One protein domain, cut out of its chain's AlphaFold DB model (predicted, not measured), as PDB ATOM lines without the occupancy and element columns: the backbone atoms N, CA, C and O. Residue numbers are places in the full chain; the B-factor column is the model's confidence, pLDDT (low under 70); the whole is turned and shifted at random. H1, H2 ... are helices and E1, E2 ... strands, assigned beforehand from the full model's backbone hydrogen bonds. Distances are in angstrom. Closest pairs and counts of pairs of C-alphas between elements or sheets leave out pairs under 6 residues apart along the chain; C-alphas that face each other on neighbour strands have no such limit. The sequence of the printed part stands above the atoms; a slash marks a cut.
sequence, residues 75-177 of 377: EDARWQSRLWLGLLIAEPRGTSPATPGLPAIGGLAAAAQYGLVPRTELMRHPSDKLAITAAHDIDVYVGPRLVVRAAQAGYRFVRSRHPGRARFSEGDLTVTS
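Overview. This is residues 75 to 177 of the 377 residues of an uncharacterized protein of Kineosphaera limosa NBRC 100340 (UniProt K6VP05). What is the main picture? A small parallel sheet, E1 and E2, lies near the middle, with helices H1 and H2 packed on E1; the hairpin E3 and E4 packs through E4 on both helices, and loops around Thr 95 and Pro 126 make the ends of the longest axis. What is it built of? The printed part has 103 residues, in the order H1 H2 H3 E1 E2 E3 E4, mixed helices and strands, with 47 residues, under half, in named elements. How large is it? It is compact, with a radius of gyration of the C-alphas of 13.4 A and spans of 43 by 28 by 24 A, only just elongated.

Along the chain. Where are the strands? E1 is residues 138 to 142, 12.4 A long, and E2 residues 155 to 159, 12.8 A. E3 is residues 166 to 169, 9.6 A, and E4 residues 172 to 176, 12.4 A, ending at C-alpha 176 (141.016, 124.662, 191.168). Where are the helices? H1, residues 75 to 90, is 22.9 A long from C-alpha 75 (150.883, 120.536, 171.500). H2 is residues 107 to 114, 11.0 A, and H3 residues 119 to 122, 5.1 A.

Arrangement. How do the strands pair? E1 and E2 are parallel at 29 degrees, with N 140 and O 156 2.9 A apart. The hairpin E3 and E4 is antiparallel at 162 degrees, with N 167 and O 175 3.3 A apart. Residues 104 to 105 pair antiparallel with residues 140 to 141 of E1. What surrounds E1? The closest C-alphas of H1 and E1 are Gly 86 and Val 140, 6.4 A; of H2 and E1, Gly 107 and Asp 139, 5.8 A. The closest C-alphas of H1 and E4 are Trp 84 and Leu 173, 6.7 A; of H2 and E4, Ala 110 and Val 175, 5.9 A. How do the helices stand? H1 and H2 are close but not clearly touching, at a steep tilt of 53 degrees, opposite ways, with C-alphas 83 and 109 closest at 7.9 A. H2 and H3 are close but not clearly touching, with C-alphas 112 and 119 closest at 5.2 A; H1 and H3 are apart. In H1 and H2 every O i to N i+4 pair is within hydrogen-bond range; H3 is too short for one, and its 1 O i to N i+3 pair is within range.

Size, cuts and confidence. How far does it reach? The C-alphas of Thr 95 and Pro 126, the two farthest apart, are 44.0 A apart, and the printed part has no cut. Which links are long? Those from H1 to H2, H3 to E1 and E1 to E2. Where is confidence low? Mean pLDDT of the printed part is 79.1, and residues 94 to 98, 134 to 135, 149 to 150 and 162 to 172 hold the 20 residues under 70.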
ATOM      1  N   GLU A  75     151.987 119.660 171.084       84.94
ATOM      2  CA  GLU A  75     150.883 120.536 171.500       84.94
ATOM      3  C   GLU A  75     150.526 120.406 172.981       84.94
ATOM      4  O   GLU A  75     150.244 121.420 173.618       84.94
ATOM      5  N   ASP A  76     150.580 119.197 173.544       85.31
ATOM      6  CA  ASP A  76     150.297 118.975 174.965       85.31
ATOM      7  C   ASP A  76     151.363 119.629 175.849       85.31
ATOM      8  O   ASP A  76     151.033 120.316 176.810       85.31
ATOM      9  N   ALA A  77     152.641 119.519 175.484       88.06
ATOM     10  CA  ALA A  77     153.735 120.194 176.170       88.06
ATOM     11  C   ALA A  77     153.591 121.719 176.083       88.06
ATOM     12  O   ALA A  77     153.809 122.414 177.071       88.06
ATOM     13  N   ARG A  78     153.178 122.256 174.925       89.25
ATOM     14  CA  ARG A  78     152.916 123.699 174.766       89.25
ATOM     15  C   ARG A  78     151.746 124.152 175.631       89.25
ATOM     16  O   ARG A  78     151.821 125.221 176.231       89.25
ATOM     17  N   TRP A  79     150.694 123.338 175.708       89.69
ATOM     18  CA  TRP A  79     149.554 123.568 176.588       89.69
ATOM     19  C   TRP A  79     149.985 123.583 178.058       89.69
ATOM     20  O   TRP A  79     149.747 124.576 178.741       89.69
ATOM     21  N   GLN A  80     150.717 122.564 178.515       91.56
ATOM     22  CA  GLN A  80     151.230 122.501 179.886       91.56
ATOM     23  C   GLN A  80     152.169 123.672 180.206       91.56
ATOM     24  O   GLN A  80     152.019 124.301 181.252       91.56
ATOM     25  N   SER A  81     153.074 124.052 179.292       92.69
ATOM     26  CA  SER A  81     153.899 125.257 179.466       92.69
ATOM     27  C   SER A  81     153.042 126.515 179.637       92.69
ATOM     28  O   SER A  81     153.400 127.395 180.411       92.69
ATOM     29  N   ARG A  82     151.920 126.633 178.919       92.44
ATOM     30  CA  ARG A  82     151.027 127.796 179.026       92.44
ATOM     31  C   ARG A  82     150.350 127.850 180.402       92.44
ATOM     32  O   ARG A  82     150.304 128.911 181.012       92.44
ATOM     33  N   LEU A  83     149.899 126.711 180.927       93.25
ATOM     34  CA  LEU A  83     149.342 126.632 182.281       93.25
ATOM     35  C   LEU A  83     150.393 127.007 183.341       93.25
ATOM     36  O   LEU A  83     150.158 127.885 184.172       93.25
ATOM     37  N   TRP A  84     151.594 126.431 183.253       93.12
ATOM     38  CA  TRP A  84     152.697 126.747 184.164       93.12
ATOM     39  C   TRP A  84     153.140 128.208 184.099       93.12
ATOM     40  O   TRP A  84     153.402 128.813 185.137       93.12
ATOM     41  N   LEU A  85     153.179 128.811 182.908       93.44
ATOM     42  CA  LEU A  85     153.517 130.225 182.755       93.44
ATOM     43  C   LEU A  85     152.544 131.119 183.539       93.44
ATOM     44  O   LEU A  85     152.993 132.033 184.230       93.44
ATOM     45  N   GLY A  86     151.241 130.830 183.491       91.81
ATOM     46  CA  GLY A  86     150.233 131.549 184.273       91.81
ATOM     47  C   GLY A  86     150.496 131.485 185.781       91.81
ATOM     48  O   GLY A  86     150.473 132.519 186.453       91.81
ATOM     49  N   LEU A  87     150.820 130.295 186.301       90.06
ATOM     50  CA  LEU A  87     151.156 130.104 187.716       90.06
ATOM     51  C   LEU A  87     152.447 130.831 188.116       90.06
ATOM     52  O   LEU A  87     152.449 131.535 189.119       90.06
ATOM     53  N   LEU A  88     153.515 130.728 187.319       90.19
ATOM     54  CA  LEU A  88     154.813 131.361 187.604       90.19
ATOM     55  C   LEU A  88     154.762 132.898 187.517       90.19
ATOM     56  O   LEU A  88     155.524 133.595 188.191       90.19
ATOM     57  N   ILE A  89     153.866 133.454 186.694       88.94
ATOM     58  CA  ILE A  89     153.587 134.900 186.681       88.94
ATOM     59  C   ILE A  89     152.813 135.309 187.941       88.94
ATOM     60  O   ILE A  89     153.075 136.374 188.505       88.94
ATOM     61  N   ALA A  90     151.863 134.475 188.368       86.38
ATOM     62  CA  ALA A  90     151.017 134.716 189.533       86.38
ATOM     63  C   ALA A  90     151.677 134.378 190.878       86.38
ATOM     64  O   ALA A  90     151.093 134.660 191.930       86.38
ATOM     65  N   GLU A  91     152.862 133.772 190.867       81.50
ATOM     66  CA  GLU A  91     153.566 133.377 192.077       81.50
ATOM     67  C   GLU A  91     153.881 134.620 192.935       81.50
ATOM     68  O   GLU A  91     154.454 135.600 192.434       81.50
ATOM     69  N   PRO A  92     153.479 134.645 194.222       71.88
ATOM     70  CA  PRO A  92     153.745 135.783 195.089       71.88
ATOM     71  C   PRO A  92     155.250 136.048 195.198       71.88
ATOM     72  O   PRO A  92     156.000 135.231 195.721       71.88
ATOM     73  N   ARG A  93     155.702 137.223 194.747       70.94
ATOM     74  CA  ARG A  93     157.096 137.661 194.921       70.94
ATOM     75  C   ARG A  93     157.226 138.544 196.166       70.94
ATOM     76  O   ARG A  93     156.465 139.502 196.326       70.94
ATOM     77  N   GLY A  94     158.222 138.275 197.013       62.81
ATOM     78  CA  GLY A  94     158.515 139.063 198.221       62.81
ATOM     79  C   GLY A  94     157.752 138.606 199.473       62.81
ATOM     80  O   GLY A  94     157.541 137.419 199.672       62.81
ATOM     81  N   THR A  95     157.354 139.542 200.345       54.25
ATOM     82  CA  THR A  95     156.760 139.267 201.676       54.25
ATOM     83  C   THR A  95     155.239 139.091 201.673       54.25
ATOM     84  O   THR A  95     154.609 139.083 202.732       54.25
ATOM     85  N   SER A  96     154.617 138.984 200.496       60.38
ATOM     86  CA  SER A  96     153.167 138.819 200.406       60.38
ATOM     87  C   SER A  96     152.788 137.429 200.930       60.38
ATOM     88  O   SER A  96     153.299 136.441 200.403       60.38
ATOM     89  N   PRO A  97     151.932 137.317 201.962       60.69
ATOM     90  CA  PRO A  97     151.618 136.025 202.554       60.69
ATOM     91  C   PRO A  97     150.964 135.115 201.513       60.69
ATOM     92  O   PRO A  97     150.007 135.517 200.840       60.69
ATOM     93  N   ALA A  98     151.482 133.890 201.395       67.38
ATOM     94  CA  ALA A  98     150.888 132.864 200.553       67.38
ATOM     95  C   ALA A  98     149.430 132.650 200.981       67.38
ATOM     96  O   ALA A  98     149.131 132.486 202.165       67.38
ATOM     97  N   THR A  99     148.510 132.694 200.019       72.25
ATOM     98  CA  THR A  99     147.125 132.290 200.271       72.25
ATOM     99  C   THR A  99     147.054 130.788 200.015       72.25
ATOM    100  O   THR A  99     147.406 130.384 198.908       72.25
ATOM    101  N   PRO A 100     146.645 129.959 200.992       75.19
ATOM    102  CA  PRO A 100     146.566 128.516 200.797       75.19
ATOM    103  C   PRO A 100     145.796 128.157 199.521       75.19
ATOM    104  O   PRO A 100     144.735 128.723 199.255       75.19
ATOM    105  N   GLY A 101     146.374 127.263 198.717       76.88
ATOM    106  CA  GLY A 101     145.803 126.823 197.443       76.88
ATOM    107  C   GLY A 101     145.905 127.822 196.282       76.88
ATOM    108  O   GLY A 101     145.404 127.523 195.210       76.88
ATOM    109  N   LEU A 102     146.527 128.996 196.435       83.00
ATOM    110  CA  LEU A 102     146.685 129.962 195.340       83.00
ATOM    111  C   LEU A 102     148.170 130.312 195.116       83.00
ATOM    112  O   LEU A 102     148.913 130.427 196.094       83.00
ATOM    113  N   PRO A 103     148.603 130.558 193.865       86.88
ATOM    114  CA  PRO A 103     147.786 130.644 192.652       86.88
ATOM    115  C   PRO A 103     147.316 129.281 192.125       86.88
ATOM    116  O   PRO A 103     147.956 128.265 192.381       86.88
ATOM    117  N   ALA A 104     146.206 129.272 191.384       90.44
ATOM    118  CA  ALA A 104     145.649 128.065 190.771       90.44
ATOM    119  C   ALA A 104     145.063 128.354 189.387       90.44
ATOM    120  O   ALA A 104     144.429 129.390 189.188       90.44
ATOM    121  N   ILE A 105     145.226 127.426 188.447       92.19
ATOM    122  CA  ILE A 105     144.517 127.459 187.163       92.19
ATOM    123  C   ILE A 105     143.049 127.125 187.402       92.19
ATOM    124  O   ILE A 105     142.755 126.171 188.117       92.19
ATOM    125  N   GLY A 106     142.135 127.889 186.808       89.88
ATOM    126  CA  GLY A 106     140.697 127.668 186.940       89.88
ATOM    127  C   GLY A 106     139.927 127.767 185.628       89.88
ATOM    128  O   GLY A 106     140.514 127.738 184.541       89.88
ATOM    129  N   GLY A 107     138.600 127.850 185.739       88.56
ATOM    130  CA  GLY A 107     137.700 127.951 184.590       88.56
ATOM    131  C   GLY A 107     137.842 126.785 183.606       88.56
ATOM    132  O   GLY A 107     138.119 125.645 183.989       88.56
ATOM    133  N   LEU A 108     137.695 127.080 182.312       89.50
ATOM    134  CA  LEU A 108     137.756 126.068 181.252       89.50
ATOM    135  C   LEU A 108     139.122 125.369 181.172       89.50
ATOM    136  O   LEU A 108     139.187 124.189 180.831       89.50
ATOM    137  N   ALA A 109     140.218 126.061 181.497       91.12
ATOM    138  CA  ALA A 109     141.558 125.474 181.463       91.12
ATOM    139  C   ALA A 109     141.718 124.368 182.519       91.12
ATOM    140  O   ALA A 109     142.273 123.309 182.223       91.12
ATOM    141  N   ALA A 110     141.176 124.580 183.722       90.00
ATOM    142  CA  ALA A 110     141.100 123.532 184.735       90.00
ATOM    143  C   ALA A 110     140.139 122.411 184.313       90.00
ATOM    144  O   ALA A 110     140.457 121.238 184.499       90.00
ATOM    145  N   ALA A 111     139.004 122.741 183.686       87.44
ATOM    146  CA  ALA A 111     138.048 121.739 183.209       87.44
ATOM    147  C   ALA A 111     138.673 120.804 182.160       87.44
ATOM    148  O   ALA A 111     138.494 119.587 182.225       87.44
ATOM    149  N   ALA A 112     139.478 121.364 181.252       88.06
ATOM    150  CA  ALA A 112     140.277 120.610 180.293       88.06
ATOM    151  C   ALA A 112     141.323 119.724 180.984       88.06
ATOM    152  O   ALA A 112     141.505 118.574 180.593       88.06
ATOM    153  N   GLN A 113     141.992 120.241 182.022       87.69
ATOM    154  CA  GLN A 113     143.006 119.500 182.776       87.69
ATOM    155  C   GLN A 113     142.412 118.304 183.535       87.69
ATOM    156  O   GLN A 113     143.041 117.251 183.598       87.69
ATOM    157  N   TYR A 114     141.194 118.437 184.066       84.06
ATOM    158  CA  TYR A 114     140.463 117.322 184.676       84.06
ATOM    159  C   TYR A 114     139.865 116.345 183.657       84.06
ATOM    160  O   TYR A 114     139.431 115.262 184.040       84.06
ATOM    161  N   GLY A 115     139.804 116.721 182.377       81.12
ATOM    162  CA  GLY A 115     139.078 115.964 181.362       81.12
ATOM    163  C   GLY A 115     137.556 116.034 181.519       81.12
ATOM    164  O   GLY A 115     136.858 115.206 180.942       81.12
ATOM    165  N   LEU A 116     137.031 117.009 182.278       78.69
ATOM    166  CA  LEU A 116     135.587 117.271 182.377       78.69
ATOM    167  C   LEU A 116     135.007 117.613 180.995       78.69
ATOM    168  O   LEU A 116     133.872 117.265 180.670       78.69
ATOM    169  N   VAL A 117     135.839 118.263 180.184       77.62
ATOM    170  CA  VAL A 117     135.619 118.548 178.767       77.62
ATOM    171  C   VAL A 117     136.915 118.228 178.047       77.62
ATOM    172  O   VAL A 117     137.958 118.782 178.414       77.62
ATOM    173  N   PRO A 118     136.904 117.369 177.023       81.06
ATOM    174  CA  PRO A 118     138.074 117.175 176.188       81.06
ATOM    175  C   PRO A 118     138.570 118.514 175.629       81.06
ATOM    176  O   PRO A 118     137.803 119.290 175.059       81.06
ATOM    177  N   ARG A 119     139.880 118.777 175.719       83.69
ATOM    178  CA  ARG A 119     140.496 119.995 175.155       83.69
ATOM    179  C   ARG A 119     140.156 120.175 173.671       83.69
ATOM    180  O   ARG A 119     139.959 121.292 173.212       83.69
ATOM    181  N   THR A 120     140.045 119.074 172.933       81.06
ATOM    182  CA  THR A 120     139.651 119.057 171.518       81.06
ATOM    183  C   THR A 120     138.217 119.524 171.275       81.06
ATOM    184  O   THR A 120     137.960 120.120 170.232       81.06
ATOM    185  N   GLU A 121     137.301 119.265 172.212       80.25
ATOM    186  CA  GLU A 121     135.914 119.745 172.172       80.25
ATOM    187  C   GLU A 121     135.887 121.248 172.445       80.25
ATOM    188  O   GLU A 121     135.376 122.000 171.623       80.25
ATOM    189  N   LEU A 122     136.564 121.704 173.505       82.12
ATOM    190  CA  LEU A 122     136.686 123.133 173.827       82.12
ATOM    191  C   LEU A 122     137.333 123.940 172.691       82.12
ATOM    192  O   LEU A 122     136.947 125.069 172.431       82.12
ATOM    193  N   MET A 123     138.308 123.383 171.973       80.25
ATOM    194  CA  MET A 123     138.948 124.073 170.842       80.25
ATOM    195  C   MET A 123     138.032 124.278 169.632       80.25
ATOM    196  O   MET A 123     138.322 125.124 168.788       80.25
ATOM    197  N   ARG A 124     136.973 123.474 169.512       80.00
ATOM    198  CA  ARG A 124     136.042 123.483 168.375       80.00
ATOM    199  C   ARG A 124     134.620 123.837 168.802       80.00
ATOM    200  O   ARG A 124     133.697 123.673 168.008       80.00
ATOM    201  N   HIS A 125     134.445 124.268 170.049       76.62
ATOM    202  CA  HIS A 125     133.132 124.492 170.616       76.62
ATOM    203  C   HIS A 125     132.453 125.674 169.899       76.62
ATOM    204  O   HIS A 125     133.088 126.717 169.742       76.62
ATOM    205  N   PRO A 126     131.189 125.541 169.456       73.12
ATOM    206  CA  PRO A 126     130.508 126.589 168.690       73.12
ATOM    207  C   PRO A 126     130.169 127.829 169.528       73.12
ATOM    208  O   PRO A 126     130.069 128.926 168.989       73.12
ATOM    209  N   SER A 127     129.984 127.667 170.843       78.31
ATOM    210  CA  SER A 127     129.811 128.786 171.776       78.31
ATOM    211  C   SER A 127     131.159 129.371 172.191       78.31
ATOM    212  O   SER A 127     131.961 128.674 172.818       78.31
ATOM    213  N   ASP A 128     131.355 130.669 171.941       77.56
ATOM    214  CA  ASP A 128     132.535 131.435 172.368       77.56
ATOM    215  C   ASP A 128     132.745 131.407 173.892       77.56
ATOM    216  O   ASP A 128     133.878 131.521 174.365       77.56
ATOM    217  N   LYS A 129     131.670 131.221 174.676       79.69
ATOM    218  CA  LYS A 129     131.738 131.134 176.145       79.69
ATOM    219  C   LYS A 129     132.455 129.871 176.627       79.69
ATOM    220  O   LYS A 129     133.032 129.896 177.706       79.69
ATOM    221  N   LEU A 130     132.406 128.789 175.849       79.12
ATOM    222  CA  LEU A 130     132.986 127.479 176.174       79.12
ATOM    223  C   LEU A 130     134.227 127.159 175.323       79.12
ATOM    224  O   LEU A 130     134.809 126.086 175.463       79.12
ATOM    225  N   ALA A 131     134.651 128.064 174.441       79.25
ATOM    226  CA  ALA A 131     135.759 127.806 173.536       79.25
ATOM    227  C   ALA A 131     137.121 128.178 174.150       79.25
ATOM    228  O   ALA A 131     137.331 129.326 174.533       79.25
ATOM    229  N   ILE A 132     138.096 127.256 174.160       77.38
ATOM    230  CA  ILE A 132     139.507 127.583 174.453       77.38
ATOM    231  C   ILE A 132     140.289 127.656 173.144       77.38
ATOM    232  O   ILE A 132     140.631 126.639 172.542       77.38
ATOM    233  N   THR A 133     140.655 128.869 172.744       72.88
ATOM    234  CA  THR A 133     141.554 129.124 171.611       72.88
ATOM    235  C   THR A 133     142.935 129.570 172.091       72.88
ATOM    236  O   THR A 133     143.138 129.901 173.260       72.88
ATOM    237  N   ALA A 134     143.912 129.645 171.181       66.12
ATOM    238  CA  ALA A 134     145.220 130.227 171.495       66.12
ATOM    239  C   ALA A 134     145.130 131.702 171.945       66.12
ATOM    240  O   ALA A 134     146.029 132.180 172.638       66.12
ATOM    241  N   ALA A 135     144.054 132.407 171.592       66.31
ATOM    242  CA  ALA A 135     143.787 133.775 172.024       66.31
ATOM    243  C   ALA A 135     142.992 133.852 173.341       66.31
ATOM    244  O   ALA A 135     142.899 134.932 173.911       66.31
ATOM    245  N   HIS A 136     142.436 132.737 173.827       72.38
ATOM    246  CA  HIS A 136     141.610 132.734 175.030       72.38
ATOM    247  C   HIS A 136     142.457 132.956 176.285       72.38
ATOM    248  O   HIS A 136     143.555 132.398 176.429       72.38
ATOM    249  N   ASP A 137     141.929 133.759 177.201       81.12
ATOM    250  CA  ASP A 137     142.597 134.043 178.460       81.12
ATOM    251  C   ASP A 137     142.476 132.849 179.411       81.12
ATOM    252  O   ASP A 137     141.378 132.395 179.723       81.12
ATOM    253  N   ILE A 138     143.608 132.331 179.893       90.12
ATOM    254  CA  ILE A 138     143.606 131.328 180.961       90.12
ATOM    255  C   ILE A 138     143.282 132.021 182.279       90.12
ATOM    256  O   ILE A 138     143.976 132.958 182.683       90.12
ATOM    257  N   ASP A 139     142.267 131.512 182.971       91.50
ATOM    258  CA  ASP A 139     141.942 131.944 184.321       91.50
ATOM    259  C   ASP A 139     142.988 131.455 185.315       91.50
ATOM    260  O   ASP A 139     143.185 130.254 185.510       91.50
ATOM    261  N   VAL A 140     143.634 132.408 185.981       91.19
ATOM    262  CA  VAL A 140     144.551 132.150 187.088       91.19
ATOM    263  C   VAL A 140     143.981 132.809 188.332       91.19
ATOM    264  O   VAL A 140     143.978 134.034 188.473       91.19
ATOM    265  N   TYR A 141     143.482 131.993 189.250       89.38
ATOM    266  CA  TYR A 141     143.001 132.461 190.536       89.38
ATOM    267  C   TYR A 141     144.176 132.833 191.428       89.38
ATOM    268  O   TYR A 141     145.131 132.072 191.579       89.38
ATOM    269  N   VAL A 142     144.097 134.010 192.042       87.19
ATOM    270  CA  VAL A 142     145.172 134.583 192.855       87.19
ATOM    271  C   VAL A 142     144.648 135.126 194.174       87.19
ATOM    272  O   VAL A 142     143.482 135.514 194.291       87.19
ATOM    273  N   GLY A 143     145.526 135.176 195.177       83.56
ATOM    274  CA  GLY A 143     145.196 135.750 196.477       83.56
ATOM    275  C   GLY A 143     144.757 137.218 196.360       83.56
ATOM    276  O   GLY A 143     145.203 137.948 195.467       83.56
ATOM    277  N   PRO A 144     143.925 137.716 197.290       80.94
ATOM    278  CA  PRO A 144     143.271 139.017 197.147       80.94
ATOM    279  C   PRO A 144     144.259 140.189 197.164       80.94
ATOM    280  O   PRO A 144     143.953 141.257 196.633       80.94
ATOM    281  N   ARG A 145     145.443 139.985 197.756       79.69
ATOM    282  CA  ARG A 145     146.512 140.980 197.899       79.69
ATOM    283  C   ARG A 145     147.600 140.873 196.827       79.69
ATOM    284  O   ARG A 145     148.526 141.679 196.848       79.69
ATOM    285  N   LEU A 146     147.513 139.918 195.896       78.75
ATOM    286  CA  LEU A 146     148.495 139.830 194.817       78.75
ATOM    287  C   LEU A 146     148.373 141.060 193.906       78.75
ATOM    288  O   LEU A 146     147.275 141.453 193.506       78.75
ATOM    289  N   VAL A 147     149.506 141.671 193.572       73.06
ATOM    290  CA  VAL A 147     149.586 142.726 192.560       73.06
ATOM    291  C   VAL A 147     150.347 142.156 191.375       73.06
ATOM    292  O   VAL A 147     151.571 142.030 191.418       73.06
ATOM    293  N   VAL A 148     149.615 141.798 190.322       70.75
ATOM    294  CA  VAL A 148     150.223 141.413 189.048       70.75
ATOM    295  C   VAL A 148     150.709 142.698 188.383       70.75
ATOM    296  O   VAL A 148     149.922 143.604 188.117       70.75
ATOM    297  N   ARG A 149     152.029 142.817 188.206       63.81
ATOM    298  CA  ARG A 149     152.696 144.083 187.847       63.81
ATOM    299  C   ARG A 149     152.416 144.558 186.417       63.81
ATOM    300  O   ARG A 149     152.662 145.723 186.129       63.81
ATOM    301  N   ALA A 150     151.922 143.685 185.541       63.94
ATOM    302  CA  ALA A 150     151.545 144.014 184.171       63.94
ATOM    303  C   ALA A 150     150.435 143.077 183.681       63.94
ATOM    304  O   ALA A 150     150.395 141.911 184.073       63.94
ATOM    305  N   ALA A 151     149.555 143.578 182.811       70.00
ATOM    306  CA  ALA A 151     148.636 142.723 182.070       70.00
ATOM    307  C   ALA A 151     149.449 141.773 181.177       70.00
ATOM    308  O   ALA A 151     150.332 142.218 180.443       70.00
ATOM    309  N   GLN A 152     149.162 140.476 181.253       82.00
ATOM    310  CA  GLN A 152     149.759 139.472 180.381       82.00
ATOM    311  C   GLN A 152     148.672 138.997 179.419       82.00
ATOM    312  O   GLN A 152     147.689 138.405 179.855       82.00
ATOM    313  N   ALA A 153     148.851 139.253 178.123       84.44
ATOM    314  CA  ALA A 153     147.922 138.769 177.105       84.44
ATOM    315  C   ALA A 153     147.789 137.237 177.173       84.44
ATOM    316  O   ALA A 153     148.791 136.535 177.339       84.44
ATOM    317  N   GLY A 154     146.562 136.727 177.040       87.44
ATOM    318  CA  GLY A 154     146.268 135.301 177.145       87.44
ATOM    319  C   GLY A 154     146.070 134.803 178.580       87.44
ATOM    320  O   GLY A 154     145.985 133.587 178.770       87.44
ATOM    321  N   TYR A 155     146.000 135.696 179.577       90.12
ATOM    322  CA  TYR A 155     145.752 135.355 180.981       90.12
ATOM    323  C   TYR A 155     144.826 136.359 181.663       90.12
ATOM    324  O   TYR A 155     145.033 137.572 181.608       90.12
ATOM    325  N   ARG A 156     143.865 135.830 182.423       90.56
ATOM    326  CA  ARG A 156     142.974 136.602 183.286       90.56
ATOM    327  C   ARG A 156     143.248 136.239 184.742       90.56
ATOM    328  O   ARG A 156     143.004 135.121 185.183       90.56
ATOM    329  N   PHE A 157     143.759 137.199 185.511       88.69
ATOM    330  CA  PHE A 157     144.060 136.994 186.929       88.69
ATOM    331  C   PHE A 157     142.841 137.326 187.793       88.69
ATOM    332  O   PHE A 157     142.483 138.494 187.968       88.69
ATOM    333  N   VAL A 158     142.208 136.296 188.351       87.50
ATOM    334  CA  VAL A 158     140.958 136.412 189.109       87.50
ATOM    335  C   VAL A 158     141.255 136.417 190.606       87.50
ATOM    336  O   VAL A 158     141.773 135.455 191.167       87.50
ATOM    337  N   ARG A 159     140.922 137.511 191.297       86.56
ATOM    338  CA  ARG A 159     141.136 137.613 192.749       86.56
ATOM    339  C   ARG A 159     140.112 136.760 193.492       86.56
ATOM    340  O   ARG A 159     138.915 137.024 193.408       86.56
ATOM    341  N   SER A 160     140.587 135.803 194.282       79.12
ATOM    342  CA  SER A 160     139.749 134.969 195.143       79.12
ATOM    343  C   SER A 160     140.109 135.161 196.610       79.12
ATOM    344  O   SER A 160     141.277 135.296 196.969       79.12
ATOM    345  N   ARG A 161     139.086 135.165 197.469       71.25
ATOM    346  CA  ARG A 161     139.233 135.086 198.931       71.25
ATOM    347  C   ARG A 161     138.947 133.684 199.471       71.25
ATOM    348  O   ARG A 161     139.048 133.500 200.675       71.25
ATOM    349  N   HIS A 162     138.588 132.729 198.608       66.62
ATOM    350  CA  HIS A 162     138.227 131.366 199.001       66.62
ATOM    351  C   HIS A 162     139.484 130.514 199.210       66.62
ATOM    352  O   HIS A 162     140.125 130.155 198.221       66.62
ATOM    353  N   PRO A 163     139.832 130.154 200.462       52.47
ATOM    354  CA  PRO A 163     141.063 129.428 200.786       52.47
ATOM    355  C   PRO A 163     141.030 127.939 200.393       52.47
ATOM    356  O   PRO A 163     142.031 127.252 200.540       52.47
ATOM    357  N   GLY A 164     139.887 127.434 199.911       58.44
ATOM    358  CA  GLY A 164     139.695 126.041 199.485       58.44
ATOM    359  C   GLY A 164     139.554 125.851 197.975       58.44
ATOM    360  O   GLY A 164     139.202 124.755 197.549       58.44
ATOM    361  N   ARG A 165     139.795 126.898 197.166       67.50
ATOM    362  CA  ARG A 165     139.514 126.847 195.722       67.50
ATOM    363  C   ARG A 165     140.379 125.867 194.947       67.50
ATOM    364  O   ARG A 165     140.029 125.601 193.811       67.50
ATOM    365  N   ALA A 166     141.473 125.353 195.506       63.44
ATOM    366  CA  ALA A 166     142.421 124.501 194.800       63.44
ATOM    367  C   ALA A 166     142.776 123.246 195.582       63.44
ATOM    368  O   ALA A 166     142.790 123.243 196.816       63.44
ATOM    369  N   ARG A 167     143.121 122.194 194.842       62.75
ATOM    370  CA  ARG A 167     143.731 120.988 195.393       62.75
ATOM    371  C   ARG A 167     145.206 120.970 195.009       62.75
ATOM    372  O   ARG A 167     145.556 121.275 193.874       62.75
ATOM    373  N   PHE A 168     146.054 120.618 195.971       50.59
ATOM    374  CA  PHE A 168     147.463 120.342 195.719       50.59
ATOM    375  C   PHE A 168     147.590 118.907 195.202       50.59
ATOM    376  O   PHE A 168     147.080 117.985 195.848       50.59
ATOM    377  N   SER A 169     148.281 118.734 194.080       45.84
ATOM    378  CA  SER A 169     148.902 117.465 193.709       45.84
ATOM    379  C   SER A 169     150.401 117.709 193.509       45.84
ATOM    380  O   SER A 169     150.858 118.819 193.265       45.84
ATOM    381  N   GLU A 170     151.173 116.677 193.780       35.66
ATOM    382  CA  GLU A 170     152.585 116.664 194.150       35.66
ATOM    383  C   GLU A 170     153.508 116.984 192.957       35.66
ATOM    384  O   GLU A 170     153.586 116.201 192.024       35.66
ATOM    385  N   GLY A 171     154.183 118.143 192.918       49.53
ATOM    386  CA  GLY A 171     154.958 118.539 191.719       49.53
ATOM    387  C   GLY A 171     154.100 118.771 190.460       49.53
ATOM    388  O   GLY A 171     154.637 119.056 189.391       49.53
ATOM    389  N   ASP A 172     152.779 118.704 190.618       67.81
ATOM    390  CA  ASP A 172     151.765 118.776 189.586       67.81
ATOM    391  C   ASP A 172     151.080 120.142 189.655       67.81
ATOM    392  O   ASP A 172     150.713 120.634 190.720       67.81
ATOM    393  N   LEU A 173     150.917 120.756 188.489       80.69
ATOM    394  CA  LEU A 173     150.199 122.004 188.247       80.69
ATOM    395  C   LEU A 173     149.051 122.278 189.249       80.69
ATOM    396  O   LEU A 173     148.073 121.531 189.301       80.69
ATOM    397  N   THR A 174     149.111 123.396 189.985       87.00
ATOM    398  CA  THR A 174     148.022 123.789 190.895       87.00
ATOM    399  C   THR A 174     146.770 124.178 190.106       87.00
ATOM    400  O   THR A 174     146.766 125.176 189.378       87.00
ATOM    401  N   VAL A 175     145.683 123.430 190.292       88.25
ATOM    402  CA  VAL A 175     144.381 123.666 189.650       88.25
ATOM    403  C   VAL A 175     143.270 123.838 190.683       88.25
ATOM    404  O   VAL A 175     143.370 123.353 191.815       88.25
ATOM    405  N   THR A 176     142.194 124.533 190.309       88.38
ATOM    406  CA  THR A 176     141.016 124.662 191.168       88.38
ATOM    407  C   THR A 176     140.433 123.292 191.507       88.38
ATOM    408  O   THR A 176     140.626 122.343 190.757       88.38
ATOM    409  N   SER A 177     139.728 123.151 192.632       86.81
ATOM    410  CA  SER A 177     139.037 121.908 192.987       86.81
ATOM    411  C   SER A 177     138.092 121.498 191.856       86.81
ATOM    412  O   SER A 177     137.627 122.344 191.086       86.81
TER     413      SER A 177